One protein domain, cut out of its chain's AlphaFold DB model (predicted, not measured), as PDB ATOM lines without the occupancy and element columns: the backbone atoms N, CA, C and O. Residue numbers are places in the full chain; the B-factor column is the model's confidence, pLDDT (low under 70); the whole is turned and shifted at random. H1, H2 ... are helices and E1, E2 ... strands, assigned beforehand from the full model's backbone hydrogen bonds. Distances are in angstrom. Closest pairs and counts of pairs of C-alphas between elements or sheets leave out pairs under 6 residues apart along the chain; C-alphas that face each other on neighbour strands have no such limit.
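AT A GLANCE: This is residues 3 to 210 of the 224 residues of the protein "Dead box ATP-dependent RNA" of Chrysochromulina tobinii (UniProt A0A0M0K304). A twisted sheet of five strands, E1, E3, E2, E6 and E5, has a smaller sheet of three strands, E4, E7 and E8, over part of one face, with the strands of the two sheets crossed. Helices H1 and H2 lie at one end of this pair and H6, with the short H4 and H5, at the other, while residues 11 to 18 of a long link run over the opposite face of the larger sheet. The printed part has 208 residues, with six named helices and eight named strands in the order E1 E2 E3 H1 H2 H3 E4 H4 H5 E5 E6 H6 E7 E8. The larger sheet is mixed and the smaller one all antiparallel; the class is mixed, helices and strands, with 99 residues, under half, in named elements. The whole is compact, with a radius of gyration of the C-alphas of 17.6 A and spans of 51 by 36 by 34 A.

HOW THE PARTS SIT: E1, residues 3 to 6, is an edge strand and the antiparallel neighbour of E3, residues 62 to 70, with N 4 and O 64 3.0 A apart. E3 forms a hairpin with E2, residues 36 to 44, where N 39 and O 67 are 2.9 A apart. E2 is parallel to E6, residues 154 to 160, at 14 degrees, with N 40 and O 157 2.9 A apart. E6 forms a hairpin with the other edge strand E5, residues 146 to 151; N 149 and O 156 are 2.9 A apart. H1, residues 73 to 81, touches H2, residues 85 to 96, through residues 87 to 91 of H2 alone; they run opposite ways at a steep tilt of 65 degrees, and their closest C-alphas, of Arg 80 and Ala 87, are 5.6 A apart. H3, residues 108 to 111, is close to H2 but not clearly touching, with the C-alphas of Phe 93 and Val 110 closest at 6.0 A. In the smaller sheet E4, residues 114 to 120, is the antiparallel neighbour of E7, residues 184 to 190, with N 117 and O 187 2.8 A apart. E7 forms a hairpin with E8, residues 202 to 208, where N 186 and O 206 are 2.9 A apart. H2 only grazes this sheet, with residues 86 to 93. E3 and E8 are only just apart, at 8.2 A. H4, residues 123 to 126, is close to H5, residues 130 to 133, but not clearly touching; the closest C-alphas, of Val 123 and Glu 133, are 7.2 A apart. H6, residues 166 to 175, only grazes the larger sheet, with residues 169 to 173. In H1, H2 and H6 every O i to N i+4 pair is within hydrogen-bond range; H3, H4 and H5 are too short for such a pair.

IN THESE COORDINATES: E1 begins at C-alpha 3 (-33.206, 52.271, 24.328). E2 is 25.9 A long from first to last C-alpha, E3 25.8 A, H1 12.0 A and H2 16.0 A. H2 begins at C-alpha 85 (-21.099, 29.110, 46.747). E4 is 20.0 A long, E5 17.0 A, E6 19.4 A, H6 14.3 A, E7 20.2 A and E8 16.6 A. E8 ends at C-alpha 208 (-39.355, 42.322, 29.049).

THE WHOLE: The two C-alphas farthest apart, of Ala 27 and Leu 53, are 55.0 A apart. The printed part has no cut. The links E1 to E2, E2 to E3, H2 to H3, H5 to E5 and E7 to E8 are long. The mean pLDDT of the printed part is 89.6; residues 101 to 108, 110 to 111 and 143 are under 70.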
ATOM      1  N   LEU A   3     -33.336  52.870  25.647       91.44
ATOM      2  CA  LEU A   3     -33.206  52.271  24.328       91.44
ATOM      3  C   LEU A   3     -32.736  53.335  23.343       91.44
ATOM      4  O   LEU A   3     -33.416  54.342  23.121       91.44
ATOM      5  N   HIS A   4     -31.585  53.084  22.730       91.94
ATOM      6  CA  HIS A   4     -30.936  54.030  21.833       91.94
ATOM      7  C   HIS A   4     -30.688  53.411  20.465       91.94
ATOM      8  O   HIS A   4     -30.145  52.310  20.369       91.94
ATOM      9  N   LYS A   5     -31.014  54.152  19.406       92.75
ATOM     10  CA  LYS A   5     -30.566  53.852  18.043       92.75
ATOM     11  C   LYS A   5     -29.278  54.623  17.766       92.75
ATOM     12  O   LYS A   5     -29.192  55.822  18.031       92.75
ATOM     13  N   ARG A   6     -28.261  53.932  17.256       91.38
ATOM     14  CA  ARG A   6     -26.889  54.442  17.129       91.38
ATOM     15  C   ARG A   6     -26.291  54.109  15.766       91.38
ATOM     16  O   ARG A   6     -26.680  53.120  15.153       91.38
ATOM     17  N   GLN A   7     -25.324  54.920  15.332       92.75
ATOM     18  CA  GLN A   7     -24.480  54.650  14.155       92.75
ATOM     19  C   GLN A   7     -23.182  53.906  14.514       92.75
ATOM     20  O   GLN A   7     -22.587  53.266  13.652       92.75
ATOM     21  N   SER A   8     -22.774  53.975  15.783       92.50
ATOM     22  CA  SER A   8     -21.648  53.248  16.371       92.50
ATOM     23  C   SER A   8     -21.910  52.948  17.848       92.50
ATOM     24  O   SER A   8     -22.686  53.647  18.520       92.50
ATOM     25  N   ILE A   9     -21.250  51.915  18.359       92.56
ATOM     26  CA  ILE A   9     -21.381  51.458  19.741       92.56
ATOM     27  C   ILE A   9     -20.906  52.548  20.709       92.56
ATOM     28  O   ILE A   9     -19.804  53.070  20.590       92.56
ATOM     29  N   CYS A  10     -21.726  52.856  21.712       91.56
ATOM     30  CA  CYS A  10     -21.307  53.568  22.914       91.56
ATOM     31  C   CYS A  10     -20.877  52.536  23.966       91.56
ATOM     32  O   CYS A  10     -21.702  51.759  24.462       91.56
ATOM     33  N   PHE A  11     -19.580  52.494  24.266       89.25
ATOM     34  CA  PHE A  11     -19.054  51.748  25.407       89.25
ATOM     35  C   PHE A  11     -19.151  52.613  26.665       89.25
ATOM     36  O   PHE A  11     -19.102  53.832  26.567       89.25
ATOM     37  N   HIS A  12     -19.258  51.982  27.836       91.50
ATOM     38  CA  HIS A  12     -19.363  52.684  29.120       91.50
ATOM     39  C   HIS A  12     -20.548  53.664  29.178       91.50
ATOM     40  O   HIS A  12     -20.427  54.824  29.572       91.50
ATOM     41  N   THR A  13     -21.725  53.171  28.789       93.62
ATOM     42  CA  THR A  13     -22.969  53.955  28.714       93.62
ATOM     43  C   THR A  13     -23.323  54.648  30.028       93.62
ATOM     44  O   THR A  13     -23.922  55.724  30.009       93.62
ATOM     45  N   ALA A  14     -22.899  54.092  31.166       92.69
ATOM     46  CA  ALA A  14     -23.083  54.681  32.486       92.69
ATOM     47  C   ALA A  14     -22.546  56.122  32.624       92.69
ATOM     48  O   ALA A  14     -23.107  56.886  33.403       92.69
ATOM     49  N   GLN A  15     -21.510  56.523  31.874       91.94
ATOM     50  CA  GLN A  15     -20.985  57.902  31.907       91.94
ATOM     51  C   GLN A  15     -21.874  58.916  31.181       91.94
ATOM     52  O   GLN A  15     -21.740  60.123  31.377       91.94
ATOM     53  N   HIS A  16     -22.779  58.432  30.337       90.38
ATOM     54  CA  HIS A  16     -23.628  59.257  29.486       90.38
ATOM     55  C   HIS A  16     -25.087  59.277  29.960       90.38
ATOM     56  O   HIS A  16     -25.907  60.005  29.406       90.38
ATOM     57  N   LEU A  17     -25.412  58.486  30.984       89.50
ATOM     58  CA  LEU A  17     -26.751  58.331  31.531       89.50
ATOM     59  C   LEU A  17     -26.832  58.911  32.941       89.50
ATOM     60  O   LEU A  17     -25.911  58.791  33.747       89.50
ATOM     61  N   THR A  18     -27.989  59.469  33.285       90.62
ATOM     62  CA  THR A  18     -28.322  59.728  34.686       90.62
ATOM     63  C   THR A  18     -28.729  58.412  35.336       90.62
ATOM     64  O   THR A  18     -29.878  57.984  35.233       90.62
ATOM     65  N   LEU A  19     -27.773  57.744  35.986       92.25
ATOM     66  CA  LEU A  19     -28.053  56.499  36.694       92.25
ATOM     67  C   LEU A  19     -29.020  56.750  37.862       92.25
ATOM     68  O   LEU A  19     -28.805  57.699  38.623       92.25
ATOM     69  N   PRO A  20     -30.032  55.888  38.071       93.06
ATOM     70  CA  PRO A  20     -30.831  55.952  39.283       93.06
ATOM     71  C   PRO A  20     -29.919  55.781  40.510       93.06
ATOM     72  O   PRO A  20     -28.978  54.973  40.473       93.06
ATOM     73  N   PRO A  21     -30.154  56.538  41.595       92.88
ATOM     74  CA  PRO A  21     -29.440  56.310  42.840       92.88
ATOM     75  C   PRO A  21     -29.808  54.924  43.396       92.88
ATOM     76  O   PRO A  21     -30.928  54.455  43.165       92.88
ATOM     77  N   PRO A  22     -28.905  54.260  44.137       93.88
ATOM     78  CA  PRO A  22     -29.291  53.069  44.879       93.88
ATOM     79  C   PRO A  22     -30.383  53.420  45.910       93.88
ATOM     80  O   PRO A  22     -30.440  54.572  46.358       93.88
ATOM     81  N   PRO A  23     -31.260  52.472  46.294       94.94
ATOM     82  CA  PRO A  23     -32.419  52.785  47.134       94.94
ATOM     83  C   PRO A  23     -32.042  53.367  48.505       94.94
ATOM     84  O   PRO A  23     -32.804  54.139  49.076       94.94
ATOM     85  N   ASP A  24     -30.848  53.043  49.003       94.50
ATOM     86  CA  ASP A  24     -30.259  53.518  50.255       94.50
ATOM     87  C   ASP A  24     -29.032  54.417  50.012       94.50
ATOM     88  O   ASP A  24     -27.988  54.261  50.640       94.50
ATOM     89  N   LYS A  25     -29.140  55.368  49.076       90.75
ATOM     90  CA  LYS A  25     -28.027  56.239  48.637       90.75
ATOM     91  C   LYS A  25     -27.234  56.926  49.754       90.75
ATOM     92  O   LYS A  25     -26.042  57.151  49.572       90.75
ATOM     93  N   ASP A  26     -27.885  57.246  50.870       93.19
ATOM     94  CA  ASP A  26     -27.281  57.965  51.995       93.19
ATOM     95  C   ASP A  26     -26.618  57.007  53.011       93.19
ATOM     96  O   ASP A  26     -25.922  57.456  53.919       93.19
ATOM     97  N   ALA A  27     -26.804  55.690  52.857       91.88
ATOM     98  CA  ALA A  27     -26.175  54.661  53.681       91.88
ATOM     99  C   ALA A  27     -24.800  54.242  53.130       91.88
ATOM    100  O   ALA A  27     -24.555  54.250  51.916       91.88
ATOM    101  N   SER A  28     -23.912  53.826  54.038       90.44
ATOM    102  CA  SER A  28     -22.634  53.201  53.697       90.44
ATOM    103  C   SER A  28     -22.855  51.854  53.000       90.44
ATOM    104  O   SER A  28     -23.687  51.044  53.407       90.44
ATOM    105  N   ASN A  29     -22.074  51.588  51.951       94.50
ATOM    106  CA  ASN A  29     -22.044  50.276  51.312       94.50
ATOM    107  C   ASN A  29     -20.954  49.403  51.954       94.50
ATOM    108  O   ASN A  29     -19.797  49.433  51.542       94.50
ATOM    109  N   GLU A  30     -21.333  48.615  52.957       94.50
ATOM    110  CA  GLU A  30     -20.421  47.719  53.686       94.50
ATOM    111  C   GLU A  30     -20.221  46.354  53.007       94.50
ATOM    112  O   GLU A  30     -19.402  45.555  53.451       94.50
ATOM    113  N   SER A  31     -20.950  46.066  51.923       94.44
ATOM    114  CA  SER A  31     -20.884  44.767  51.241       94.44
ATOM    115  C   SER A  31     -19.614  44.577  50.404       94.44
ATOM    116  O   SER A  31     -19.250  43.451  50.066       94.44
ATOM    117  N   GLY A  32     -18.965  45.671  49.992       92.00
ATOM    118  CA  GLY A  32     -17.889  45.646  48.996       92.00
ATOM    119  C   GLY A  32     -18.339  45.247  47.580       92.00
ATOM    120  O   GLY A  32     -17.495  45.116  46.698       92.00
ATOM    121  N   LEU A  33     -19.641  45.050  47.343       95.00
ATOM    122  CA  LEU A  33     -20.232  44.766  46.034       95.00
ATOM    123  C   LEU A  33     -20.889  46.038  45.472       95.00
ATOM    124  O   LEU A  33     -21.427  46.829  46.247       95.00
ATOM    125  N   PRO A  34     -20.888  46.270  44.148       95.25
ATOM    126  CA  PRO A  34     -21.502  47.460  43.566       95.25
ATOM    127  C   PRO A  34     -23.023  47.438  43.749       95.25
ATOM    128  O   PRO A  34     -23.679  46.469  43.365       95.25
ATOM    129  N   ARG A  35     -23.612  48.534  44.248       96.44
ATOM    130  CA  ARG A  35     -25.078  48.658  44.388       96.44
ATOM    131  C   ARG A  35     -25.821  48.794  43.067       96.44
ATOM    132  O   ARG A  35     -27.049  48.710  43.048       96.44
ATOM    133  N   ARG A  36     -25.106  49.015  41.962       96.56
ATOM    134  CA  ARG A  36     -25.684  49.150  40.623       96.56
ATOM    135  C   ARG A  36     -25.019  48.208  39.635       96.56
ATOM    136  O   ARG A  36     -23.799  48.196  39.480       96.56
ATOM    137  N   LEU A  37     -25.846  47.468  38.917       96.19
ATOM    138  CA  LEU A  37     -25.431  46.597  37.829       96.19
ATOM    139  C   LEU A  37     -26.101  47.083  36.547       96.19
ATOM    140  O   LEU A  37     -27.327  47.081  36.435       96.19
ATOM    141  N   ILE A  38     -25.290  47.541  35.598       96.56
ATOM    142  CA  ILE A  38     -25.742  48.014  34.294       96.56
ATOM    143  C   ILE A  38     -25.514  46.914  33.270       96.56
ATOM    144  O   ILE A  38     -24.409  46.393  33.145       96.56
ATOM    145  N   ILE A  39     -26.549  46.589  32.506       95.69
ATOM    146  CA  ILE A  39     -26.463  45.682  31.368       95.69
ATOM    147  C   ILE A  39     -26.745  46.479  30.099       95.69
ATOM    148  O   ILE A  39     -27.834  47.034  29.955       95.69
ATOM    149  N   ASN A  40     -25.775  46.520  29.187       95.69
ATOM    150  CA  ASN A  40     -25.855  47.208  27.898       95.69
ATOM    151  C   ASN A  40     -25.807  46.176  26.762       95.69
ATOM    152  O   ASN A  40     -24.753  45.621  26.459       95.69
ATOM    153  N   ILE A  41     -26.945  45.880  26.137       94.94
ATOM    154  CA  ILE A  41     -27.021  44.927  25.020       94.94
ATOM    155  C   ILE A  41     -26.949  45.701  23.708       94.94
ATOM    156  O   ILE A  41     -27.858  46.459  23.379       94.94
ATOM    157  N   VAL A  42     -25.888  45.470  22.939       95.12
ATOM    158  CA  VAL A  42     -25.666  46.047  21.612       95.12
ATOM    159  C   VAL A  42     -26.160  45.067  20.554       95.12
ATOM    160  O   VAL A  42     -25.600  43.981  20.405       95.12
ATOM    161  N   ILE A  43     -27.160  45.469  19.776       94.62
ATOM    162  CA  ILE A  43     -27.826  44.653  18.757       94.62
ATOM    163  C   ILE A  43     -27.593  45.283  17.373       94.62
ATOM    164  O   ILE A  43     -28.067  46.396  17.143       94.62
ATOM    165  N   PRO A  44     -26.888  44.618  16.440       94.56
ATOM    166  CA  PRO A  44     -26.708  45.117  15.076       94.56
ATOM    167  C   PRO A  44     -28.043  45.369  14.361       94.56
ATOM    168  O   PRO A  44     -28.945  44.537  14.431       94.56
ATOM    169  N   GLN A  45     -28.153  46.486  13.635       92.62
ATOM    170  CA  GLN A  45     -29.316  46.759  12.776       92.62
ATOM    171  C   GLN A  45     -29.248  45.969  11.459       92.62
ATOM    172  O   GLN A  45     -30.269  45.526  10.937       92.62
ATOM    173  N   GLY A  46     -28.039  45.808  10.915       89.44
ATOM    174  CA  GLY A  46     -27.809  45.176   9.618       89.44
ATOM    175  C   GLY A  46     -27.749  43.650   9.670       89.44
ATOM    176  O   GLY A  46     -27.401  43.051  10.689       89.44
ATOM    177  N   GLU A  47     -28.038  43.029   8.530       90.12
ATOM    178  CA  GLU A  47     -27.846  41.595   8.329       90.12
ATOM    179  C   GLU A  47     -26.344  41.240   8.356       90.12
ATOM    180  O   GLU A  47     -25.525  41.965   7.776       90.12
ATOM    181  N   PRO A  48     -25.929  40.138   9.011       89.19
ATOM    182  CA  PRO A  48     -24.546  39.685   8.923       89.19
ATOM    183  C   PRO A  48     -24.187  39.254   7.493       89.19
ATOM    184  O   PRO A  48     -24.953  38.564   6.828       89.19
ATOM    185  N   SER A  49     -22.970  39.582   7.049       87.25
ATOM    186  CA  SER A  49     -22.455  39.147   5.743       87.25
ATOM    187  C   SER A  49     -22.494  37.620   5.585       87.25
ATOM    188  O   SER A  49     -21.997  36.885   6.441       87.25
ATOM    189  N   MET A  50     -23.014  37.164   4.441       85.56
ATOM    190  CA  MET A  50     -22.980  35.762   4.000       85.56
ATOM    191  C   MET A  50     -21.623  35.355   3.406       85.56
ATOM    192  O   MET A  50     -21.367  34.166   3.224       85.56
ATOM    193  N   ASN A  51     -20.752  36.317   3.081       86.88
ATOM    194  CA  ASN A  51     -19.431  36.041   2.528       86.88
ATOM    195  C   ASN A  51     -18.461  35.628   3.658       86.88
ATOM    196  O   ASN A  51     -18.124  36.483   4.482       86.88
ATOM    197  N   PRO A  52     -17.964  34.373   3.686       76.81
ATOM    198  CA  PRO A  52     -17.055  33.890   4.730       76.81
ATOM    199  C   PRO A  52     -15.670  34.556   4.693       76.81
ATOM    200  O   PRO A  52     -14.933  34.471   5.670       76.81
ATOM    201  N   LEU A  53     -15.317  35.228   3.590       83.06
ATOM    202  CA  LEU A  53     -14.070  35.982   3.428       83.06
ATOM    203  C   LEU A  53     -14.213  37.462   3.817       83.06
ATOM    204  O   LEU A  53     -13.221  38.193   3.832       83.06
ATOM    205  N   ALA A  54     -15.431  37.931   4.103       82.94
ATOM    206  CA  ALA A  54     -15.635  39.300   4.552       82.94
ATOM    207  C   ALA A  54     -14.998  39.501   5.932       82.94
ATOM    208  O   ALA A  54     -15.141  38.669   6.831       82.94
ATOM    209  N   LYS A  55     -14.321  40.640   6.118       80.62
ATOM    210  CA  LYS A  55     -13.818  41.028   7.439       80.62
ATOM    211  C   LYS A  55     -14.984  41.112   8.423       80.62
ATOM    212  O   LYS A  55     -16.048  41.633   8.089       80.62
ATOM    213  N   ALA A  56     -14.765  40.623   9.642       78.38
ATOM    214  CA  ALA A  56     -15.755  40.735  10.702       78.38
ATOM    215  C   ALA A  56     -16.015  42.216  11.016       78.38
ATOM    216  O   ALA A  56     -15.099  42.953  11.381       78.38
ATOM    217  N   VAL A  57     -17.269  42.638  10.875       86.31
ATOM    218  CA  VAL A  57     -17.739  43.951  11.322       86.31
ATOM    219  C   VAL A  57     -18.011  43.845  12.817       86.31
ATOM    220  O   VAL A  57     -18.838  43.033  13.228       86.31
ATOM    221  N   LEU A  58     -17.274  44.610  13.624       88.50
ATOM    222  CA  LEU A  58     -17.331  44.552  15.095       88.50
ATOM    223  C   LEU A  58     -18.021  45.772  15.731       88.50
ATOM    224  O   LEU A  58     -18.186  45.801  16.952       88.50
ATOM    225  N   ASP A  59     -18.392  46.748  14.902       91.69
ATOM    226  CA  ASP A  59     -19.041  48.016  15.240       91.69
ATOM    227  C   ASP A  59     -19.816  48.525  14.008       91.69
ATOM    228  O   ASP A  59     -19.508  48.145  12.876       91.69
ATOM    229  N   GLY A  60     -20.823  49.363  14.221       93.00
ATOM    230  CA  GLY A  60     -21.669  49.952  13.193       93.00
ATOM    231  C   GLY A  60     -23.066  50.279  13.725       93.00
ATOM    232  O   GLY A  60     -23.287  50.279  14.940       93.00
ATOM    233  N   PRO A  61     -24.040  50.519  12.827       94.44
ATOM    234  CA  PRO A  61     -25.396  50.858  13.230       94.44
ATOM    235  C   PRO A  61     -26.033  49.778  14.110       94.44
ATOM    236  O   PRO A  61     -26.136  48.609  13.720       94.44
ATOM    237  N   CYS A  62     -26.483  50.169  15.300       94.94
ATOM    238  CA  CYS A  62     -26.995  49.249  16.313       94.94
ATOM    239  C   CYS A  62     -28.127  49.852  17.153       94.94
ATOM    240  O   CYS A  62     -28.310  51.071  17.193       94.94
ATOM    241  N   PHE A  63     -28.863  48.986  17.840       95.19
ATOM    242  CA  PHE A  63     -29.658  49.334  19.010       95.19
ATOM    243  C   PHE A  63     -28.844  49.046  20.270       95.19
ATOM    244  O   PHE A  63     -28.144  48.037  20.330       95.19
ATOM    245  N   GLN A  64     -28.943  49.909  21.275       94.50
ATOM    246  CA  GLN A  64     -28.401  49.662  22.608       94.50
ATOM    247  C   GLN A  64     -29.531  49.663  23.626       94.50
ATOM    248  O   GLN A  64     -30.190  50.687  23.813       94.50
ATOM    249  N   VAL A  65     -29.752  48.507  24.250       94.56
ATOM    250  CA  VAL A  65     -30.719  48.326  25.335       94.56
ATOM    251  C   VAL A  65     -29.954  48.388  26.649       94.56
ATOM    252  O   VAL A  65     -29.196  47.470  26.963       94.56
ATOM    253  N   VAL A  66     -30.144  49.465  27.406       94.88
ATOM    254  CA  VAL A  66     -29.480  49.674  28.692       94.88
ATOM    255  C   VAL A  66     -30.478  49.455  29.822       94.88
ATOM    256  O   VAL A  66     -31.530  50.091  29.905       94.88
ATOM    257  N   THR A  67     -30.157  48.531  30.718       95.31
ATOM    258  CA  THR A  67     -30.935  48.265  31.933       95.31
ATOM    259  C   THR A  67     -30.055  48.469  33.151       95.31
ATOM    260  O   THR A  67     -28.888  48.090  33.142       95.31
ATOM    261  N   VAL A  68     -30.614  49.091  34.186       96.12
ATOM    262  CA  VAL A  68     -29.924  49.350  35.450       96.12
ATOM    263  C   VAL A  68     -30.691  48.634  36.546       96.12
ATOM    264  O   VAL A  68     -31.878  48.892  36.741       96.12
ATOM    265  N   TYR A  69     -30.003  47.741  37.244       96.12
ATOM    266  CA  TYR A  69     -30.495  47.050  38.427       96.12
ATOM    267  C   TYR A  69     -29.840  47.676  39.647       96.12
ATOM    268  O   TYR A  69     -28.640  47.955  39.631       96.12
ATOM    269  N   THR A  70     -30.628  47.909  40.690       96.00
ATOM    270  CA  THR A  70     -30.162  48.546  41.920       96.00
ATOM    271  C   THR A  70     -30.471  47.666  43.121       96.00
ATOM    272  O   THR A  70     -31.576  47.135  43.211       96.00
ATOM    273  N   ALA A  71     -29.539  47.577  44.060       95.94
ATOM    274  CA  ALA A  71     -29.720  46.906  45.340       95.94
ATOM    275  C   ALA A  71     -29.328  47.842  46.488       95.94
ATOM    276  O   ALA A  71     -28.573  48.796  46.291       95.94
ATOM    277  N   THR A  72     -29.848  47.576  47.685       96.94
ATOM    278  CA  THR A  72     -29.367  48.238  48.901       96.94
ATOM    279  C   THR A  72     -28.024  47.643  49.317       96.94
ATOM    280  O   THR A  72     -27.737  46.472  49.047       96.94
ATOM    281  N   GLY A  73     -27.203  48.427  50.014       96.44
ATOM    282  CA  GLY A  73     -25.994  47.926  50.663       96.44
ATOM    283  C   GLY A  73     -26.313  46.809  51.658       96.44
ATOM    284  O   GLY A  73     -25.587  45.821  51.712       96.44
ATOM    285  N   ALA A  74     -27.440  46.914  52.374       96.38
ATOM    286  CA  ALA A  74     -27.899  45.891  53.314       96.38
ATOM    287  C   ALA A  74     -28.191  44.542  52.632       96.38
ATOM    288  O   ALA A  74     -27.682  43.521  53.083       96.38
ATOM    289  N   SER A  75     -28.937  44.526  51.520       96.00
ATOM    290  CA  SER A  75     -29.246  43.282  50.797       96.00
ATOM    291  C   SER A  75     -28.009  42.658  50.153       96.00
ATOM    292  O   SER A  75     -27.871  41.440  50.135       96.00
ATOM    293  N   LEU A  76     -27.074  43.474  49.653       96.81
ATOM    294  CA  LEU A  76     -25.800  42.961  49.140       96.81
ATOM    295  C   LEU A  76     -24.907  42.407  50.250       96.81
ATOM    296  O   LEU A  76     -24.206  41.419  50.035       96.81
ATOM    297  N   LYS A  77     -24.929  43.031  51.432       96.94
ATOM    298  CA  LYS A  77     -24.207  42.542  52.606       96.94
ATOM    299  C   LYS A  77     -24.789  41.211  53.072       96.94
ATOM    300  O   LYS A  77     -24.030  40.274  53.258       96.94
ATOM    301  N   GLU A  78     -26.111  41.109  53.178       96.88
ATOM    302  CA  GLU A  78     -26.805  39.856  53.500       96.88
ATOM    303  C   GLU A  78     -26.464  38.747  52.496       96.88
ATOM    304  O   GLU A  78     -26.084  37.655  52.905       96.88
ATOM    305  N   TRP A  79     -26.500  39.042  51.191       95.25
ATOM    306  CA  TRP A  79     -26.096  38.095  50.147       95.25
ATOM    307  C   TRP A  79     -24.647  37.622  50.313       95.25
ATOM    308  O   TRP A  79     -24.361  36.434  50.195       95.25
ATOM    309  N   ARG A  80     -23.718  38.542  50.600       95.12
ATOM    310  CA  ARG A  80     -22.306  38.202  50.828       95.12
ATOM    311  C   ARG A  80     -22.126  37.360  52.094       95.12
ATOM    312  O   ARG A  80     -21.389  36.376  52.062       95.12
ATOM    313  N   ASP A  81     -22.806  37.733  53.174       96.88
ATOM    314  CA  ASP A  81     -22.718  37.086  54.485       96.88
ATOM    315  C   ASP A  81     -23.418  35.719  54.520       96.88
ATOM    316  O   ASP A  81     -23.033  34.874  55.327       96.88
ATOM    317  N   GLU A  82     -24.381  35.456  53.619       95.50
ATOM    318  CA  GLU A  82     -24.965  34.118  53.411       95.50
ATOM    319  C   GLU A  82     -23.862  33.074  53.172       95.50
ATOM    320  O   GLU A  82     -24.003  31.910  53.545       95.50
ATOM    321  N   GLY A  83     -22.747  33.477  52.546       93.12
ATOM    322  CA  GLY A  83     -21.583  32.615  52.348       93.12
ATOM    323  C   GLY A  83     -21.840  31.430  51.412       93.12
ATOM    324  O   GLY A  83     -21.046  30.483  51.394       93.12
ATOM    325  N   SER A  84     -22.923  31.473  50.631       95.50
ATOM    326  CA  SER A  84     -23.237  30.455  49.628       95.50
ATOM    327  C   SER A  84     -22.180  30.421  48.522       95.50
ATOM    328  O   SER A  84     -21.504  31.417  48.248       95.50
ATOM    329  N   ASN A  85     -22.040  29.272  47.858       95.75
ATOM    330  CA  ASN A  85     -21.099  29.110  46.747       95.75
ATOM    331  C   ASN A  85     -21.396  30.112  45.618       95.75
ATOM    332  O   ASN A  85     -20.491  30.791  45.143       95.75
ATOM    333  N   ALA A  86     -22.676  30.340  45.307       94.69
ATOM    334  CA  ALA A  86     -23.105  31.379  44.372       94.69
ATOM    335  C   ALA A  86     -22.720  32.804  44.814       94.69
ATOM    336  O   ALA A  86     -22.278  33.603  43.986       94.69
ATOM    337  N   ALA A  87     -22.856  33.138  46.104       95.25
ATOM    338  CA  ALA A  87     -22.461  34.449  46.614       95.25
ATOM    339  C   ALA A  87     -20.947  34.669  46.528       95.25
ATOM    340  O   ALA A  87     -20.503  35.723  46.065       95.25
ATOM    341  N   LYS A  88     -20.156  33.653  46.894       94.81
ATOM    342  CA  LYS A  88     -18.693  33.656  46.744       94.81
ATOM    343  C   LYS A  88     -18.282  33.777  45.279       94.81
ATOM    344  O   LYS A  88     -17.416  34.588  44.962       94.81
ATOM    345  N   LEU A  89     -18.926  33.026  44.386       93.38
ATOM    346  CA  LEU A  89     -18.655  33.045  42.950       93.38
ATOM    347  C   LEU A  89     -18.975  34.414  42.334       93.38
ATOM    348  O   LEU A  89     -18.172  34.952  41.569       93.38
ATOM    349  N   PHE A  90     -20.101  35.022  42.716       93.38
ATOM    350  CA  PHE A  90     -20.447  36.382  42.303       93.38
ATOM    351  C   PHE A  90     -19.446  37.415  42.830       93.38
ATOM    352  O   PHE A  90     -18.951  38.229  42.053       93.38
ATOM    353  N   ALA A  91     -19.085  37.360  44.117       93.31
ATOM    354  CA  ALA A  91     -18.084  38.256  44.694       93.31
ATOM    355  C   ALA A  91     -16.725  38.112  43.990       93.31
ATOM    356  O   ALA A  91     -16.161  39.108  43.541       93.31
ATOM    357  N   ARG A  92     -16.262  36.872  43.773       91.31
ATOM    358  CA  ARG A  92     -15.040  36.567  43.016       91.31
ATOM    359  C   ARG A  92     -15.099  37.155  41.608       91.31
ATOM    360  O   ARG A  92     -14.110  37.736  41.162       91.31
ATOM    361  N   PHE A  93     -16.227  37.031  40.908       89.88
ATOM    362  CA  PHE A  93     -16.407  37.635  39.588       89.88
ATOM    363  C   PHE A  93     -16.301  39.164  39.650       89.88
ATOM    364  O   PHE A  93     -15.560  39.756  38.872       89.88
ATOM    365  N   ILE A  94     -16.985  39.813  40.594       89.31
ATOM    366  CA  ILE A  94     -16.951  41.272  40.762       89.31
ATOM    367  C   ILE A  94     -15.553  41.782  41.128       89.31
ATOM    368  O   ILE A  94     -15.156  42.841  40.645       89.31
ATOM    369  N   GLU A  95     -14.797  41.047  41.937       87.00
ATOM    370  CA  GLU A  95     -13.448  41.423  42.370       87.00
ATOM    371  C   GLU A  95     -12.411  41.217  41.252       87.00
ATOM    372  O   GLU A  95     -11.552  42.070  41.040       87.00
ATOM    373  N   ASN A  96     -12.527  40.129  40.481       84.75
ATOM    374  CA  ASN A  96     -11.492  39.704  39.529       84.75
ATOM    375  C   ASN A  96     -11.814  39.985  38.055       84.75
ATOM    376  O   ASN A  96     -10.935  39.860  37.199       84.75
ATOM    377  N   ALA A  97     -13.051  40.363  37.715       77.06
ATOM    378  CA  ALA A  97     -13.399  40.660  36.330       77.06
ATOM    379  C   ALA A  97     -12.526  41.814  35.792       77.06
ATOM    380  O   ALA A  97     -12.441  42.863  36.420       77.06
ATOM    381  N   PRO A  98     -11.869  41.697  34.637       70.81
ATOM    382  CA  PRO A  98     -11.081  42.798  34.089       70.81
ATOM    383  C   PRO A  98     -11.957  43.918  33.541       70.81
ATOM    384  O   PRO A  98     -12.957  43.650  32.883       70.81
ATOM    385  N   SER A  99     -11.542  45.170  33.734       77.25
ATOM    386  CA  SER A  99     -12.094  46.281  32.954       77.25
ATOM    387  C   SER A  99     -11.599  46.201  31.500       77.25
ATOM    388  O   SER A  99     -10.416  45.958  31.261       77.25
ATOM    389  N   GLY A 100     -12.484  46.443  30.533       74.38
ATOM    390  CA  GLY A 100     -12.193  46.437  29.097       74.38
ATOM    391  C   GLY A 100     -12.961  45.374  28.307       74.38
ATOM    392  O   GLY A 100     -13.861  44.704  28.818       74.38
ATOM    393  N   VAL A 101     -12.620  45.244  27.020       65.75
ATOM    394  CA  VAL A 101     -13.169  44.207  26.135       65.75
ATOM    395  C   VAL A 101     -12.658  42.848  26.580       65.75
ATOM    396  O   VAL A 101     -11.461  42.643  26.734       65.75
ATOM    397  N   LEU A 102     -13.541  41.877  26.735       63.28
ATOM    398  CA  LEU A 102     -13.110  40.516  26.990       63.28
ATOM    399  C   LEU A 102     -12.579  39.913  25.664       63.28
ATOM    400  O   LEU A 102     -13.282  39.974  24.652       63.28
ATOM    401  N   PRO A 103     -11.343  39.371  25.603       54.09
ATOM    402  CA  PRO A 103     -10.451  39.035  26.713       54.09
ATOM    403  C   PRO A 103      -9.195  39.924  26.860       54.09
ATOM    404  O   PRO A 103      -8.228  39.436  27.443       54.09
ATOM    405  N   SER A 104      -9.162  41.169  26.368       53.22
ATOM    406  CA  SER A 104      -7.937  41.976  26.168       53.22
ATOM    407  C   SER A 104      -7.064  42.245  27.412       53.22
ATOM    408  O   SER A 104      -5.952  42.735  27.255       53.22
ATOM    409  N   SER A 105      -7.516  41.905  28.624       50.69
ATOM    410  CA  SER A 105      -6.737  41.868  29.881       50.69
ATOM    411  C   SER A 105      -7.463  41.020  30.953       50.69
ATOM    412  O   SER A 105      -8.632  40.705  30.756       50.69
ATOM    413  N   GLY A 106      -6.795  40.587  32.039       56.88
ATOM    414  CA  GLY A 106      -7.358  39.929  33.255       56.88
ATOM    415  C   GLY A 106      -7.579  38.409  33.255       56.88
ATOM    416  O   GLY A 106      -7.259  37.737  32.273       56.88
ATOM    417  N   ASP A 107      -8.133  37.886  34.360       63.91
ATOM    418  CA  ASP A 107      -8.302  36.446  34.638       63.91
ATOM    419  C   ASP A 107      -9.220  35.780  33.609       63.91
ATOM    420  O   ASP A 107     -10.404  36.089  33.546       63.91
ATOM    421  N   ILE A 108      -8.660  34.894  32.784       66.69
ATOM    422  CA  ILE A 108      -9.365  34.196  31.702       66.69
ATOM    423  C   ILE A 108     -10.491  33.313  32.242       66.69
ATOM    424  O   ILE A 108     -11.536  33.211  31.599       66.69
ATOM    425  N   ASP A 109     -10.313  32.741  33.431       75.19
ATOM    426  CA  ASP A 109     -11.268  31.819  34.031       75.19
ATOM    427  C   ASP A 109     -12.596  32.522  34.349       75.19
ATOM    428  O   ASP A 109     -13.663  32.063  33.949       75.19
ATOM    429  N   VAL A 110     -12.534  33.719  34.938       68.81
ATOM    430  CA  VAL A 110     -13.711  34.557  35.229       68.81
ATOM    431  C   VAL A 110     -14.455  34.970  33.946       68.81
ATOM    432  O   VAL A 110     -15.678  35.131  33.947       68.81
ATOM    433  N   LYS A 111     -13.747  35.100  32.815       67.81
ATOM    434  CA  LYS A 111     -14.335  35.539  31.534       67.81
ATOM    435  C   LYS A 111     -15.213  34.476  30.897       67.81
ATOM    436  O   LYS A 111     -16.196  34.817  30.242       67.81
ATOM    437  N   GLU A 112     -14.848  33.209  31.037       78.44
ATOM    438  CA  GLU A 112     -15.528  32.083  30.389       78.44
ATOM    439  C   GLU A 112     -16.773  31.608  31.131       78.44
ATOM    440  O   GLU A 112     -17.415  30.660  30.695       78.44
ATOM    441  N   ARG A 113     -17.126  32.269  32.233       88.19
ATOM    442  CA  ARG A 113     -18.196  31.813  33.117       88.19
ATOM    443  C   ARG A 113     -19.450  32.674  33.045       88.19
ATOM    444  O   ARG A 113     -20.532  32.188  33.355       88.19
ATOM    445  N   LEU A 114     -19.352  33.930  32.601       90.88
ATOM    446  CA  LEU A 114     -20.524  34.801  32.478       90.88
ATOM    447  C   LEU A 114     -21.425  34.361  31.313       90.88
ATOM    448  O   LEU A 114     -21.035  34.420  30.139       90.88
ATOM    449  N   LYS A 115     -22.662  33.985  31.644       92.94
ATOM    450  CA  LYS A 115     -23.667  33.503  30.694       92.94
ATOM    451  C   LYS A 115     -24.950  34.320  30.772       92.94
ATOM    452  O   LYS A 115     -25.394  34.697  31.855       92.94
ATOM    453  N   ILE A 116     -25.561  34.535  29.610       93.19
ATOM    454  CA  ILE A 116     -26.940  35.012  29.468       93.19
ATOM    455  C   ILE A 116     -27.856  33.849  29.126       93.19
ATOM    456  O   ILE A 116     -27.505  32.992  28.322       93.19
ATOM    457  N   ILE A 117     -29.040  33.839  29.721       95.12
ATOM    458  CA  ILE A 117     -30.076  32.839  29.489       95.12
ATOM    459  C   ILE A 117     -31.301  33.576  28.939       95.12
ATOM    460  O   ILE A 117     -32.111  34.086  29.719       95.12
ATOM    461  N   PRO A 118     -31.420  33.709  27.606       92.94
ATOM    462  CA  PRO A 118     -32.607  34.269  26.982       92.94
ATOM    463  C   PRO A 118     -33.686  33.191  26.870       92.94
ATOM    464  O   PRO A 118     -33.436  32.100  26.353       92.94
ATOM    465  N   TRP A 119     -34.899  33.497  27.313       95.00
ATOM    466  CA  TRP A 119     -36.042  32.602  27.181       95.00
ATOM    467  C   TRP A 119     -37.272  33.369  26.709       95.00
ATOM    468  O   TRP A 119     -37.779  34.252  27.386       95.00
ATOM    469  N   ILE A 120     -37.755  33.039  25.522       94.69
ATOM    470  CA  ILE A 120     -39.007  33.545  24.975       94.69
ATOM    471  C   ILE A 120     -40.103  32.604  25.468       94.69
ATOM    472  O   ILE A 120     -40.088  31.414  25.163       94.69
ATOM    473  N   GLU A 121     -41.042  33.118  26.252       95.25
ATOM    474  CA  GLU A 121     -42.123  32.313  26.832       95.25
ATOM    475  C   GLU A 121     -43.160  31.925  25.765       95.25
ATOM    476  O   GLU A 121     -43.626  30.787  25.704       95.25
ATOM    477  N   ASN A 122     -43.467  32.844  24.848       94.50
ATOM    478  CA  ASN A 122     -44.518  32.701  23.844       94.50
ATOM    479  C   ASN A 122     -44.017  32.213  22.466       94.50
ATOM    480  O   ASN A 122     -44.546  32.637  21.437       94.50
ATOM    481  N   VAL A 123     -43.032  31.296  22.420       90.06
ATOM    482  CA  VAL A 123     -42.393  30.815  21.164       90.06
ATOM    483  C   VAL A 123     -43.376  30.348  20.092       90.06
ATOM    484  O   VAL A 123     -43.193  30.651  18.913       90.06
ATOM    485  N   LYS A 124     -44.441  29.649  20.503       86.44
ATOM    486  CA  LYS A 124     -45.465  29.113  19.594       86.44
ATOM    487  C   LYS A 124     -46.271  30.221  18.922       86.44
ATOM    488  O   LYS A 124     -46.674  30.071  17.777       86.44
ATOM    489  N   THR A 125     -46.508  31.317  19.638       89.69
ATOM    490  CA  THR A 125     -47.289  32.458  19.150       89.69
ATOM    491  C   THR A 125     -46.469  33.325  18.205       89.69
ATOM    492  O   THR A 125     -46.988  33.781  17.194       89.69
ATOM    493  N   VAL A 126     -45.189  33.543  18.519       88.81
ATOM    494  CA  VAL A 126     -44.312  34.420  17.724       88.81
ATOM    495  C   VAL A 126     -43.692  33.717  16.513       88.81
ATOM    496  O   VAL A 126     -43.118  34.381  15.658       88.81
ATOM    497  N   GLY A 127     -43.819  32.387  16.422       83.12
ATOM    498  CA  GLY A 127     -43.424  31.612  15.245       83.12
ATOM    499  C   GLY A 127     -41.913  31.572  15.015       83.12
ATOM    500  O   GLY A 127     -41.457  31.834  13.904       83.12
ATOM    501  N   LEU A 128     -41.128  31.259  16.054       81.94
ATOM    502  CA  LEU A 128     -39.676  31.126  15.903       81.94
ATOM    503  C   LEU A 128     -39.326  30.046  14.862       81.94
ATOM    504  O   LEU A 128     -39.913  28.964  14.878       81.94
ATOM    505  N   PRO A 129     -38.317  30.276  14.002       82.94
ATOM    506  CA  PRO A 129     -37.735  29.210  13.204       82.94
ATOM    507  C   PRO A 129     -37.298  28.034  14.086       82.94
ATOM    508  O   PRO A 129     -36.685  28.240  15.135       82.94
ATOM    509  N   SER A 130     -37.531  26.802  13.630       84.75
ATOM    510  CA  SER A 130     -37.225  25.574  14.389       84.75
ATOM    511  C   SER A 130     -35.773  25.498  14.877       84.75
ATOM    512  O   SER A 130     -35.492  25.036  15.981       84.75
ATOM    513  N   TRP A 131     -34.835  26.008  14.076       82.12
ATOM    514  CA  TRP A 131     -33.421  26.060  14.436       82.12
ATOM    515  C   TRP A 131     -33.109  27.059  15.559       82.12
ATOM    516  O   TRP A 131     -32.095  26.880  16.218       82.12
ATOM    517  N   LEU A 132     -33.944  28.082  15.795       81.69
ATOM    518  CA  LEU A 132     -33.829  29.011  16.930       81.69
ATOM    519  C   LEU A 132     -34.572  28.505  18.164       81.69
ATOM    520  O   LEU A 132     -34.080  28.683  19.277       81.69
ATOM    521  N   GLU A 133     -35.716  27.845  17.979       86.12
ATOM    522  CA  GLU A 133     -36.500  27.268  19.077       86.12
ATOM    523  C   GLU A 133     -35.659  26.298  19.920       86.12
ATOM    524  O   GLU A 133     -35.683  26.357  21.147       86.12
ATOM    525  N   GLY A 134     -34.809  25.491  19.275       86.38
ATOM    526  CA  GLY A 134     -33.882  24.584  19.956       86.38
ATOM    527  C   GLY A 134     -32.812  25.261  20.826       86.38
ATOM    528  O   GLY A 134     -32.111  24.558  21.559       86.38
ATOM    529  N   TYR A 135     -32.656  26.587  20.764       87.25
ATOM    530  CA  TYR A 135     -31.763  27.371  21.631       87.25
ATOM    531  C   TYR A 135     -32.504  28.195  22.688       87.25
ATOM    532  O   TYR A 135     -31.856  28.836  23.513       87.25
ATOM    533  N   ASN A 136     -33.837  28.173  22.698       91.19
ATOM    534  CA  ASN A 136     -34.623  28.922  23.666       91.19
ATOM    535  C   ASN A 136     -34.345  28.434  25.099       91.19
ATOM    536  O   ASN A 136     -34.449  27.242  25.379       91.19
ATOM    537  N   GLY A 137     -33.971  29.342  26.003       92.06
ATOM    538  CA  GLY A 137     -33.591  29.015  27.379       92.06
ATOM    539  C   GLY A 137     -32.204  28.380  27.535       92.06
ATOM    540  O   GLY A 137     -31.824  28.042  28.653       92.06
ATOM    541  N   LYS A 138     -31.421  28.220  26.457       91.88
ATOM    542  CA  LYS A 138     -30.044  27.717  26.567       91.88
ATOM    543  C   LYS A 138     -29.089  28.847  26.967       91.88
ATOM    544  O   LYS A 138     -29.101  29.896  26.321       91.88
ATOM    545  N   PRO A 139     -28.218  28.633  27.970       90.94
ATOM    546  CA  PRO A 139     -27.192  29.603  28.316       90.94
ATOM    547  C   PRO A 139     -26.242  29.883  27.142       90.94
ATOM    548  O   PRO A 139     -25.754  28.959  26.487       90.94
ATOM    549  N   ALA A 140     -25.940  31.157  26.906       88.50
ATOM    550  CA  ALA A 140     -24.980  31.619  25.914       88.50
ATOM    551  C   ALA A 140     -23.838  32.386  26.591       88.50
ATOM    552  O   ALA A 140     -24.067  33.267  27.419       88.50
ATOM    553  N   LEU A 141     -22.598  32.063  26.217       85.94
ATOM    554  CA  LEU A 141     -21.402  32.717  26.746       85.94
ATOM    555  C   LEU A 141     -21.291  34.161  26.251       85.94
ATOM    556  O   LEU A 141     -21.328  34.424  25.047       85.94
ATOM    557  N   ILE A 142     -21.075  35.085  27.188       80.50
ATOM    558  CA  ILE A 142     -20.825  36.505  26.900       80.50
ATOM    559  C   ILE A 142     -19.324  36.764  26.654       80.50
ATOM    560  O   ILE A 142     -18.923  37.826  26.201       80.50
ATOM    561  N   THR A 143     -18.456  35.782  26.879       69.62
ATOM    562  CA  THR A 143     -16.997  35.943  26.971       69.62
ATOM    563  C   THR A 143     -16.325  36.703  25.831       69.62
ATOM    564  O   THR A 143     -15.597  37.645  26.085       69.62
ATOM    565  N   LYS A 144     -16.516  36.316  24.565       73.44
ATOM    566  CA  LYS A 144     -15.834  36.982  23.428       73.44
ATOM    567  C   LYS A 144     -16.615  38.173  22.883       73.44
ATOM    568  O   LYS A 144     -16.145  38.883  21.998       73.44
ATOM    569  N   SER A 145     -17.825  38.363  23.383       81.19
ATOM    570  CA  SER A 145     -18.746  39.411  22.972       81.19
ATOM    571  C   SER A 145     -18.911  40.488  24.033       81.19
ATOM    572  O   SER A 145     -19.475  41.532  23.738       81.19
ATOM    573  N   GLY A 146     -18.381  40.281  25.233       84.31
ATOM    574  CA  GLY A 146     -18.573  41.144  26.380       84.31
ATOM    575  C   GLY A 146     -17.493  42.208  26.542       84.31
ATOM    576  O   GLY A 146     -16.347  42.030  26.129       84.31
ATOM    577  N   SER A 147     -17.834  43.299  27.211       87.44
ATOM    578  CA  SER A 147     -16.865  44.159  27.890       87.44
ATOM    579  C   SER A 147     -17.388  44.528  29.267       87.44
ATOM    580  O   SER A 147     -18.597  44.661  29.452       87.44
ATOM    581  N   ILE A 148     -16.479  44.695  30.220       89.69
ATOM    582  CA  ILE A 148     -16.817  45.084  31.586       89.69
ATOM    583  C   ILE A 148     -16.225  46.459  31.856       89.69
ATOM    584  O   ILE A 148     -15.082  46.741  31.497       89.69
ATOM    585  N   THR A 149     -16.995  47.328  32.491       90.75
ATOM    586  CA  THR A 149     -16.514  48.633  32.936       90.75
ATOM    587  C   THR A 149     -16.961  48.881  34.365       90.75
ATOM    588  O   THR A 149     -18.004  48.395  34.790       90.75
ATOM    589  N   ARG A 150     -16.149  49.599  35.134       90.12
ATOM    590  CA  ARG A 150     -16.449  49.952  36.521       90.12
ATOM    591  C   ARG A 150     -16.462  51.458  36.680       90.12
ATOM    592  O   ARG A 150     -15.734  52.161  35.982       90.12
ATOM    593  N   GLY A 151     -17.246  51.918  37.635       90.81
ATOM    594  CA  GLY A 151     -17.122  53.257  38.184       90.81
ATOM    595  C   GLY A 151     -17.580  53.260  39.630       90.81
ATOM    596  O   GLY A 151     -17.619  52.211  40.278       90.81
ATOM    597  N   ASP A 152     -17.928  54.438  40.126       89.50
ATOM    598  CA  ASP A 152     -18.267  54.613  41.533       89.50
ATOM    599  C   ASP A 152     -19.559  53.867  41.872       89.50
ATOM    600  O   ASP A 152     -20.655  54.264  41.471       89.50
ATOM    601  N   ASP A 153     -19.431  52.768  42.618       93.62
ATOM    602  CA  ASP A 153     -20.556  51.960  43.096       93.62
ATOM    603  C   ASP A 153     -21.436  51.403  41.957       93.62
ATOM    604  O   ASP A 153     -22.667  51.320  42.059       93.62
ATOM    605  N   TYR A 154     -20.799  51.056  40.832       95.19
ATOM    606  CA  TYR A 154     -21.430  50.296  39.760       95.19
ATOM    607  C   TYR A 154     -20.456  49.430  38.957       95.19
ATOM    608  O   TYR A 154     -19.260  49.713  38.844       95.19
ATOM    609  N   ILE A 155     -21.017  48.409  38.314       94.38
ATOM    610  CA  ILE A 155     -20.374  47.646  37.244       94.38
ATOM    611  C   ILE A 155     -21.290  47.624  36.014       94.38
ATOM    612  O   ILE A 155     -22.503  47.461  36.132       94.38
ATOM    613  N   GLU A 156     -20.717  47.807  34.829       94.75
ATOM    614  CA  GLU A 156     -21.399  47.726  33.539       94.75
ATOM    615  C   GLU A 156     -20.905  46.504  32.765       94.75
ATOM    616  O   GLU A 156     -19.707  46.348  32.538       94.75
ATOM    617  N   ILE A 157     -21.836  45.656  32.331       93.44
ATOM    618  CA  ILE A 157     -21.603  44.525  31.435       93.44
ATOM    619  C   ILE A 157     -22.217  44.884  30.084       93.44
ATOM    620  O   ILE A 157     -23.439  44.929  29.925       93.44
ATOM    621  N   THR A 158     -21.370  45.121  29.090       93.19
ATOM    622  CA  THR A 158     -21.802  45.342  27.709       93.19
ATOM    623  C   THR A 158     -21.727  44.040  26.927       93.19
ATOM    624  O   THR A 158     -20.675  43.414  26.898       93.19
ATOM    625  N   MET A 159     -22.806  43.646  26.255       93.25
ATOM    626  CA  MET A 159     -22.875  42.495  25.353       93.25
ATOM    627  C   MET A 159     -22.923  42.966  23.901       93.25
ATOM    628  O   MET A 159     -23.926  43.510  23.450       93.25
ATOM    629  N   ASN A 160     -21.853  42.725  23.150       92.25
ATOM    630  CA  ASN A 160     -21.719  43.101  21.750       92.25
ATOM    631  C   ASN A 160     -22.109  41.959  20.798       92.25
ATOM    632  O   ASN A 160     -21.292  41.080  20.499       92.25
ATOM    633  N   LEU A 161     -23.332  42.001  20.249       92.69
ATOM    634  CA  LEU A 161     -23.809  40.978  19.313       92.69
ATOM    635  C   LEU A 161     -23.091  40.994  17.955       92.69
ATOM    636  O   LEU A 161     -23.116  39.972  17.270       92.69
ATOM    637  N   PHE A 162     -22.353  42.050  17.583       91.25
ATOM    638  CA  PHE A 162     -21.471  41.993  16.406       91.25
ATOM    639  C   PHE A 162     -20.421  40.874  16.531       91.25
ATOM    640  O   PHE A 162     -20.040  40.256  15.535       91.25
ATOM    641  N   ARG A 163     -19.999  40.549  17.761       89.19
ATOM    642  CA  ARG A 163     -18.979  39.529  18.057       89.19
ATOM    643  C   ARG A 163     -19.528  38.110  18.220       89.19
ATOM    644  O   ARG A 163     -18.743  37.175  18.354       89.19
ATOM    645  N   PHE A 164     -20.847  37.922  18.207       86.69
ATOM    646  CA  PHE A 164     -21.444  36.589  18.330       86.69
ATOM    647  C   PHE A 164     -21.220  35.737  17.072       86.69
ATOM    648  O   PHE A 164     -20.858  36.235  16.005       86.69
ATOM    649  N   GLY A 165     -21.447  34.427  17.180       86.75
ATOM    650  CA  GLY A 165     -21.399  33.522  16.032       86.75
ATOM    651  C   GLY A 165     -22.385  33.929  14.931       86.75
ATOM    652  O   GLY A 165     -23.437  34.515  15.199       86.75
ATOM    653  N   PHE A 166     -22.055  33.597  13.680       87.19
ATOM    654  CA  PHE A 166     -22.864  33.943  12.504       87.19
ATOM    655  C   PHE A 166     -24.343  33.550  12.660       87.19
ATOM    656  O   PHE A 166     -25.223  34.361  12.380       87.19
ATOM    657  N   LEU A 167     -24.606  32.345  13.176       85.06
ATOM    658  CA  LEU A 167     -25.960  31.828  13.360       85.06
ATOM    659  C   LEU A 167     -26.784  32.682  14.340       85.06
ATOM    660  O   LEU A 167     -27.924  33.026  14.041       85.06
ATOM    661  N   THR A 168     -26.188  33.104  15.461       84.88
ATOM    662  CA  THR A 168     -26.849  33.993  16.431       84.88
ATOM    663  C   THR A 168     -27.132  35.367  15.835       84.88
ATOM    664  O   THR A 168     -28.231  35.883  16.008       84.88
ATOM    665  N   ARG A 169     -26.180  35.952  15.092       89.94
ATOM    666  CA  ARG A 169     -26.397  37.246  14.421       89.94
ATOM    667  C   ARG A 169     -27.523  37.173  13.395       89.94
ATOM    668  O   ARG A 169     -28.375  38.055  13.366       89.94
ATOM    669  N   LYS A 170     -27.551  36.109  12.587       88.88
ATOM    670  CA  LYS A 170     -28.604  35.884  11.589       88.88
ATOM    671  C   LYS A 170     -29.964  35.711  12.260       88.88
ATOM    672  O   LYS A 170     -30.950  36.276  11.802       88.88
ATOM    673  N   GLY A 171     -29.999  34.972  13.367       87.88
ATOM    674  CA  GLY A 171     -31.207  34.777  14.161       87.88
ATOM    675  C   GLY A 171     -31.724  36.082  14.730       87.88
ATOM    676  O   GLY A 171     -32.881  36.416  14.526       87.88
ATOM    677  N   MET A 172     -30.852  36.868  15.358       88.06
ATOM    678  CA  MET A 172     -31.231  38.166  15.901       88.06
ATOM    679  C   MET A 172     -31.772  39.106  14.821       88.06
ATOM    680  O   MET A 172     -32.827  39.695  15.020       88.06
ATOM    681  N   HIS A 173     -31.109  39.195  13.664       90.69
ATOM    682  CA  HIS A 173     -31.597  40.010  12.550       90.69
ATOM    683  C   HIS A 173     -32.985  39.559  12.066       90.69
ATOM    684  O   HIS A 173     -33.858  40.390  11.846       90.69
ATOM    685  N   HIS A 174     -33.215  38.246  11.971       89.12
ATOM    686  CA  HIS A 174     -34.518  37.691  11.605       89.12
ATOM    687  C   HIS A 174     -35.616  38.011  12.633       89.12
ATOM    688  O   HIS A 174     -36.750  38.283  12.254       89.12
ATOM    689  N   LEU A 175     -35.286  37.985  13.928       89.44
ATOM    690  CA  LEU A 175     -36.237  38.233  15.017       89.44
ATOM    691  C   LEU A 175     -36.493  39.722  15.273       89.44
ATOM    692  O   LEU A 175     -37.523  40.074  15.845       89.44
ATOM    693  N   LEU A 176     -35.576  40.592  14.848       90.62
ATOM    694  CA  LEU A 176     -35.590  42.024  15.129       90.62
ATOM    695  C   LEU A 176     -36.919  42.726  14.773       90.62
ATOM    696  O   LEU A 176     -37.379  43.510  15.598       90.62
ATOM    697  N   PRO A 177     -37.596  42.445  13.638       89.81
ATOM    698  CA  PRO A 177     -38.889  43.069  13.338       89.81
ATOM    699  C   PRO A 177     -40.038  42.607  14.251       89.81
ATOM    700  O   PRO A 177     -41.031  43.313  14.387       89.81
ATOM    701  N   GLY A 178     -39.930  41.418  14.854       89.50
ATOM    702  CA  GLY A 178     -40.976  40.797  15.677       89.50
ATOM    703  C   GLY A 178     -40.731  40.876  17.185       89.50
ATOM    704  O   GLY A 178     -41.600  40.482  17.961       89.50
ATOM    705  N   VAL A 179     -39.576  41.391  17.614       91.00
ATOM    706  CA  VAL A 179     -39.136  41.400  19.020       91.00
ATOM    707  C   VAL A 179     -40.109  42.122  19.963       91.00
ATOM    708  O   VAL A 179     -40.235  41.740  21.125       91.00
ATOM    709  N   GLY A 180     -40.889  43.084  19.456       92.62
ATOM    710  CA  GLY A 180     -41.953  43.745  20.215       92.62
ATOM    711  C   GLY A 180     -43.081  42.811  20.671       92.62
ATOM    712  O   GLY A 180     -43.718  43.084  21.681       92.62
ATOM    713  N   ALA A 181     -43.306  41.684  19.992       93.81
ATOM    714  CA  ALA A 181     -44.324  40.701  20.371       93.81
ATOM    715  C   ALA A 181     -43.819  39.659  21.387       93.81
ATOM    716  O   ALA A 181     -44.580  38.780  21.800       93.81
ATOM    717  N   PHE A 182     -42.537  39.698  21.761       94.75
ATOM    718  CA  PHE A 182     -41.943  38.655  22.591       94.75
ATOM    719  C   PHE A 182     -42.255  38.890  24.067       94.75
ATOM    720  O   PHE A 182     -42.133  39.997  24.594       94.75
ATOM    721  N   GLU A 183     -42.586  37.804  24.754       96.00
ATOM    722  CA  GLU A 183     -42.486  37.714  26.203       96.00
ATOM    723  C   GLU A 183     -41.083  37.200  26.548       96.00
ATOM    724  O   GLU A 183     -40.865  35.998  26.708       96.00
ATOM    725  N   LEU A 184     -40.114  38.119  26.571       94.75
ATOM    726  CA  LEU A 184     -38.694  37.796  26.681       94.75
ATOM    727  C   LEU A 184     -38.239  37.825  28.137       94.75
ATOM    728  O   LEU A 184     -38.172  38.882  28.759       94.75
ATOM    729  N   HIS A 185     -37.844  36.675  28.655       95.75
ATOM    730  CA  HIS A 185     -37.081  36.556  29.886       95.75
ATOM    731  C   HIS A 185     -35.588  36.597  29.593       95.75
ATOM    732  O   HIS A 185     -35.113  36.065  28.587       95.75
ATOM    733  N   CYS A 186     -34.842  37.216  30.494       94.38
ATOM    734  CA  CYS A 186     -33.394  37.272  30.447       94.38
ATOM    735  C   CYS A 186     -32.847  37.085  31.856       94.38
ATOM    736  O   CYS A 186     -33.199  37.838  32.763       94.38
ATOM    737  N   ALA A 187     -31.958  36.111  32.023       96.19
ATOM    738  CA  ALA A 187     -31.209  35.922  33.257       96.19
ATOM    739  C   ALA A 187     -29.702  35.936  33.004       96.19
ATOM    740  O   ALA A 187     -29.243  35.613  31.906       96.19
ATOM    741  N   LEU A 188     -28.936  36.321  34.022       94.88
ATOM    742  CA  LEU A 188     -27.479  36.248  34.013       94.88
ATOM    743  C   LEU A 188     -26.999  35.364  35.154       94.88
ATOM    744  O   LEU A 188     -27.464  35.499  36.286       94.88
ATOM    745  N   THR A 189     -26.043  34.500  34.838       94.88
ATOM    746  CA  THR A 189     -25.375  33.622  35.801       94.88
ATOM    747  C   THR A 189     -23.870  33.599  35.549       94.88
ATOM    748  O   THR A 189     -23.405  33.928  34.452       94.88
ATOM    749  N   ILE A 190     -23.116  33.227  36.577       93.75
ATOM    750  CA  ILE A 190     -21.706  32.860  36.463       93.75
ATOM    751  C   ILE A 190     -21.659  31.345  36.633       93.75
ATOM    752  O   ILE A 190     -22.106  30.836  37.649       93.75
ATOM    753  N   GLU A 191     -21.159  30.640  35.626       93.81
ATOM    754  CA  GLU A 191     -20.974  29.188  35.651       93.81
ATOM    755  C   GLU A 191     -20.016  28.775  36.774       93.81
ATOM    756  O   GLU A 191     -18.854  29.209  36.807       93.81
ATOM    757  N   GLY A 192     -20.513  27.919  37.668       94.00
ATOM    758  CA  GLY A 192     -19.685  27.153  38.590       94.00
ATOM    759  C   GLY A 192     -19.044  25.980  37.852       94.00
ATOM    760  O   GLY A 192     -19.642  25.407  36.940       94.00
ATOM    761  N   ARG A 193     -17.795  25.662  38.185       92.81
ATOM    762  CA  ARG A 193     -17.037  24.563  37.570       92.81
ATOM    763  C   ARG A 193     -16.609  23.516  38.593       92.81
ATOM    764  O   ARG A 193     -16.537  22.344  38.239       92.81
ATOM    765  N   GLU A 194     -16.373  23.935  39.832       92.81
ATOM    766  CA  GLU A 194     -15.968  23.074  40.946       92.81
ATOM    767  C   GLU A 194     -17.108  22.882  41.965       92.81
ATOM    768  O   GLU A 194     -18.031  23.694  42.040       92.81
ATOM    769  N   ASP A 195     -17.035  21.834  42.792       93.31
ATOM    770  CA  ASP A 195     -18.065  21.510  43.797       93.31
ATOM    771  C   ASP A 195     -18.312  22.650  44.806       93.31
ATOM    772  O   ASP A 195     -19.424  22.821  45.307       93.31
ATOM    773  N   ASP A 196     -17.291  23.461  45.101       91.88
ATOM    774  CA  ASP A 196     -17.388  24.632  45.981       91.88
ATOM    775  C   ASP A 196     -17.883  25.905  45.267       91.88
ATOM    776  O   ASP A 196     -18.015  26.963  45.888       91.88
ATOM    777  N   GLU A 197     -18.214  25.802  43.981       93.12
ATOM    778  CA  GLU A 197     -18.849  26.843  43.171       93.12
ATOM    779  C   GLU A 197     -20.309  26.498  42.825       93.12
ATOM    780  O   GLU A 197     -21.071  27.396  42.456       93.12
ATOM    781  N   LEU A 198     -20.709  25.232  42.999       94.12
ATOM    782  CA  LEU A 198     -22.061  24.722  42.756       94.12
ATOM    783  C   LEU A 198     -22.930  24.722  44.032       94.12
ATOM    784  O   LEU A 198     -22.433  24.566  45.144       94.12
ATOM    785  N   ASP A 199     -24.250  24.882  43.949       93.00
ATOM    786  CA  ASP A 199     -25.015  25.255  42.754       93.00
ATOM    787  C   ASP A 199     -24.882  26.761  42.477       93.00
ATOM    788  O   ASP A 199     -25.140  27.593  43.362       93.00
ATOM    789  N   GLU A 200     -24.521  27.142  41.246       94.38
ATOM    790  CA  GLU A 200     -24.557  28.547  40.859       94.38
ATOM    791  C   GLU A 200     -25.998  29.081  40.809       94.38
ATOM    792  O   GLU A 200     -26.970  28.355  40.587       94.38
ATOM    793  N   ARG A 201     -26.159  30.397  40.988       95.25
ATOM    794  CA  ARG A 201     -27.466  31.067  40.945       95.25
ATOM    795  C   ARG A 201     -27.441  32.220  39.951       95.25
ATOM    796  O   ARG A 201     -26.430  32.903  39.787       95.25
ATOM    797  N   CYS A 202     -28.593  32.488  39.339       95.31
ATOM    798  CA  CYS A 202     -28.767  33.713  38.568       95.31
ATOM    799  C   CYS A 202     -28.750  34.925  39.510       95.31
ATOM    800  O   CYS A 202     -29.494  34.957  40.486       95.31
ATOM    801  N   PHE A 203     -27.936  35.931  39.196       93.12
ATOM    802  CA  PHE A 203     -27.852  37.180  39.968       93.12
ATOM    803  C   PHE A 203     -28.707  38.306  39.365       93.12
ATOM    804  O   PHE A 203     -28.953  39.319  40.013       93.12
ATOM    805  N   ILE A 204     -29.196  38.123  38.135       93.69
ATOM    806  CA  ILE A 204     -30.272  38.914  37.528       93.69
ATOM    807  C   ILE A 204     -31.260  37.954  36.875       93.69
ATOM    808  O   ILE A 204     -30.845  37.019  36.190       93.69
ATOM    809  N   ALA A 205     -32.551  38.256  37.004       95.19
ATOM    810  CA  ALA A 205     -33.605  37.750  36.135       95.19
ATOM    811  C   ALA A 205     -34.634  38.860  35.880       95.19
ATOM    812  O   ALA A 205     -35.048  39.557  36.807       95.19
ATOM    813  N   CYS A 206     -35.050  39.042  34.629       94.62
ATOM    814  CA  CYS A 206     -36.085  40.004  34.267       94.62
ATOM    815  C   CYS A 206     -36.965  39.482  33.129       94.62
ATOM    816  O   CYS A 206     -36.539  38.640  32.338       94.62
ATOM    817  N   LYS A 207     -38.186  40.020  33.037       95.12
ATOM    818  CA  LYS A 207     -39.100  39.821  31.909       95.12
ATOM    819  C   LYS A 207     -39.331  41.160  31.219       95.12
ATOM    820  O   LYS A 207     -39.828  42.100  31.837       95.12
ATOM    821  N   ALA A 208     -39.004  41.232  29.939       93.00
ATOM    822  CA  ALA A 208     -39.355  42.322  29.049       93.00
ATOM    823  C   ALA A 208     -40.582  41.934  28.212       93.00
ATOM    824  O   ALA A 208     -40.713  40.806  27.736       93.00
ATOM    825  N   ARG A 209     -41.486  42.895  28.029       93.38
ATOM    826  CA  ARG A 209     -42.641  42.809  27.128       93.38
ATOM    827  C   ARG A 209     -42.680  44.064  26.277       93.38
ATOM    828  O   ARG A 209     -42.231  45.115  26.737       93.38
ATOM    829  N   ASN A 210     -43.262  43.965  25.085       91.12
ATOM    830  CA  ASN A 210     -43.489  45.112  24.204       91.12
ATOM    831  C   ASN A 210     -42.190  45.867  23.869       91.12
ATOM    832  O   ASN A 210     -42.191  47.088  23.731       91.12
TER     833      ASN A 210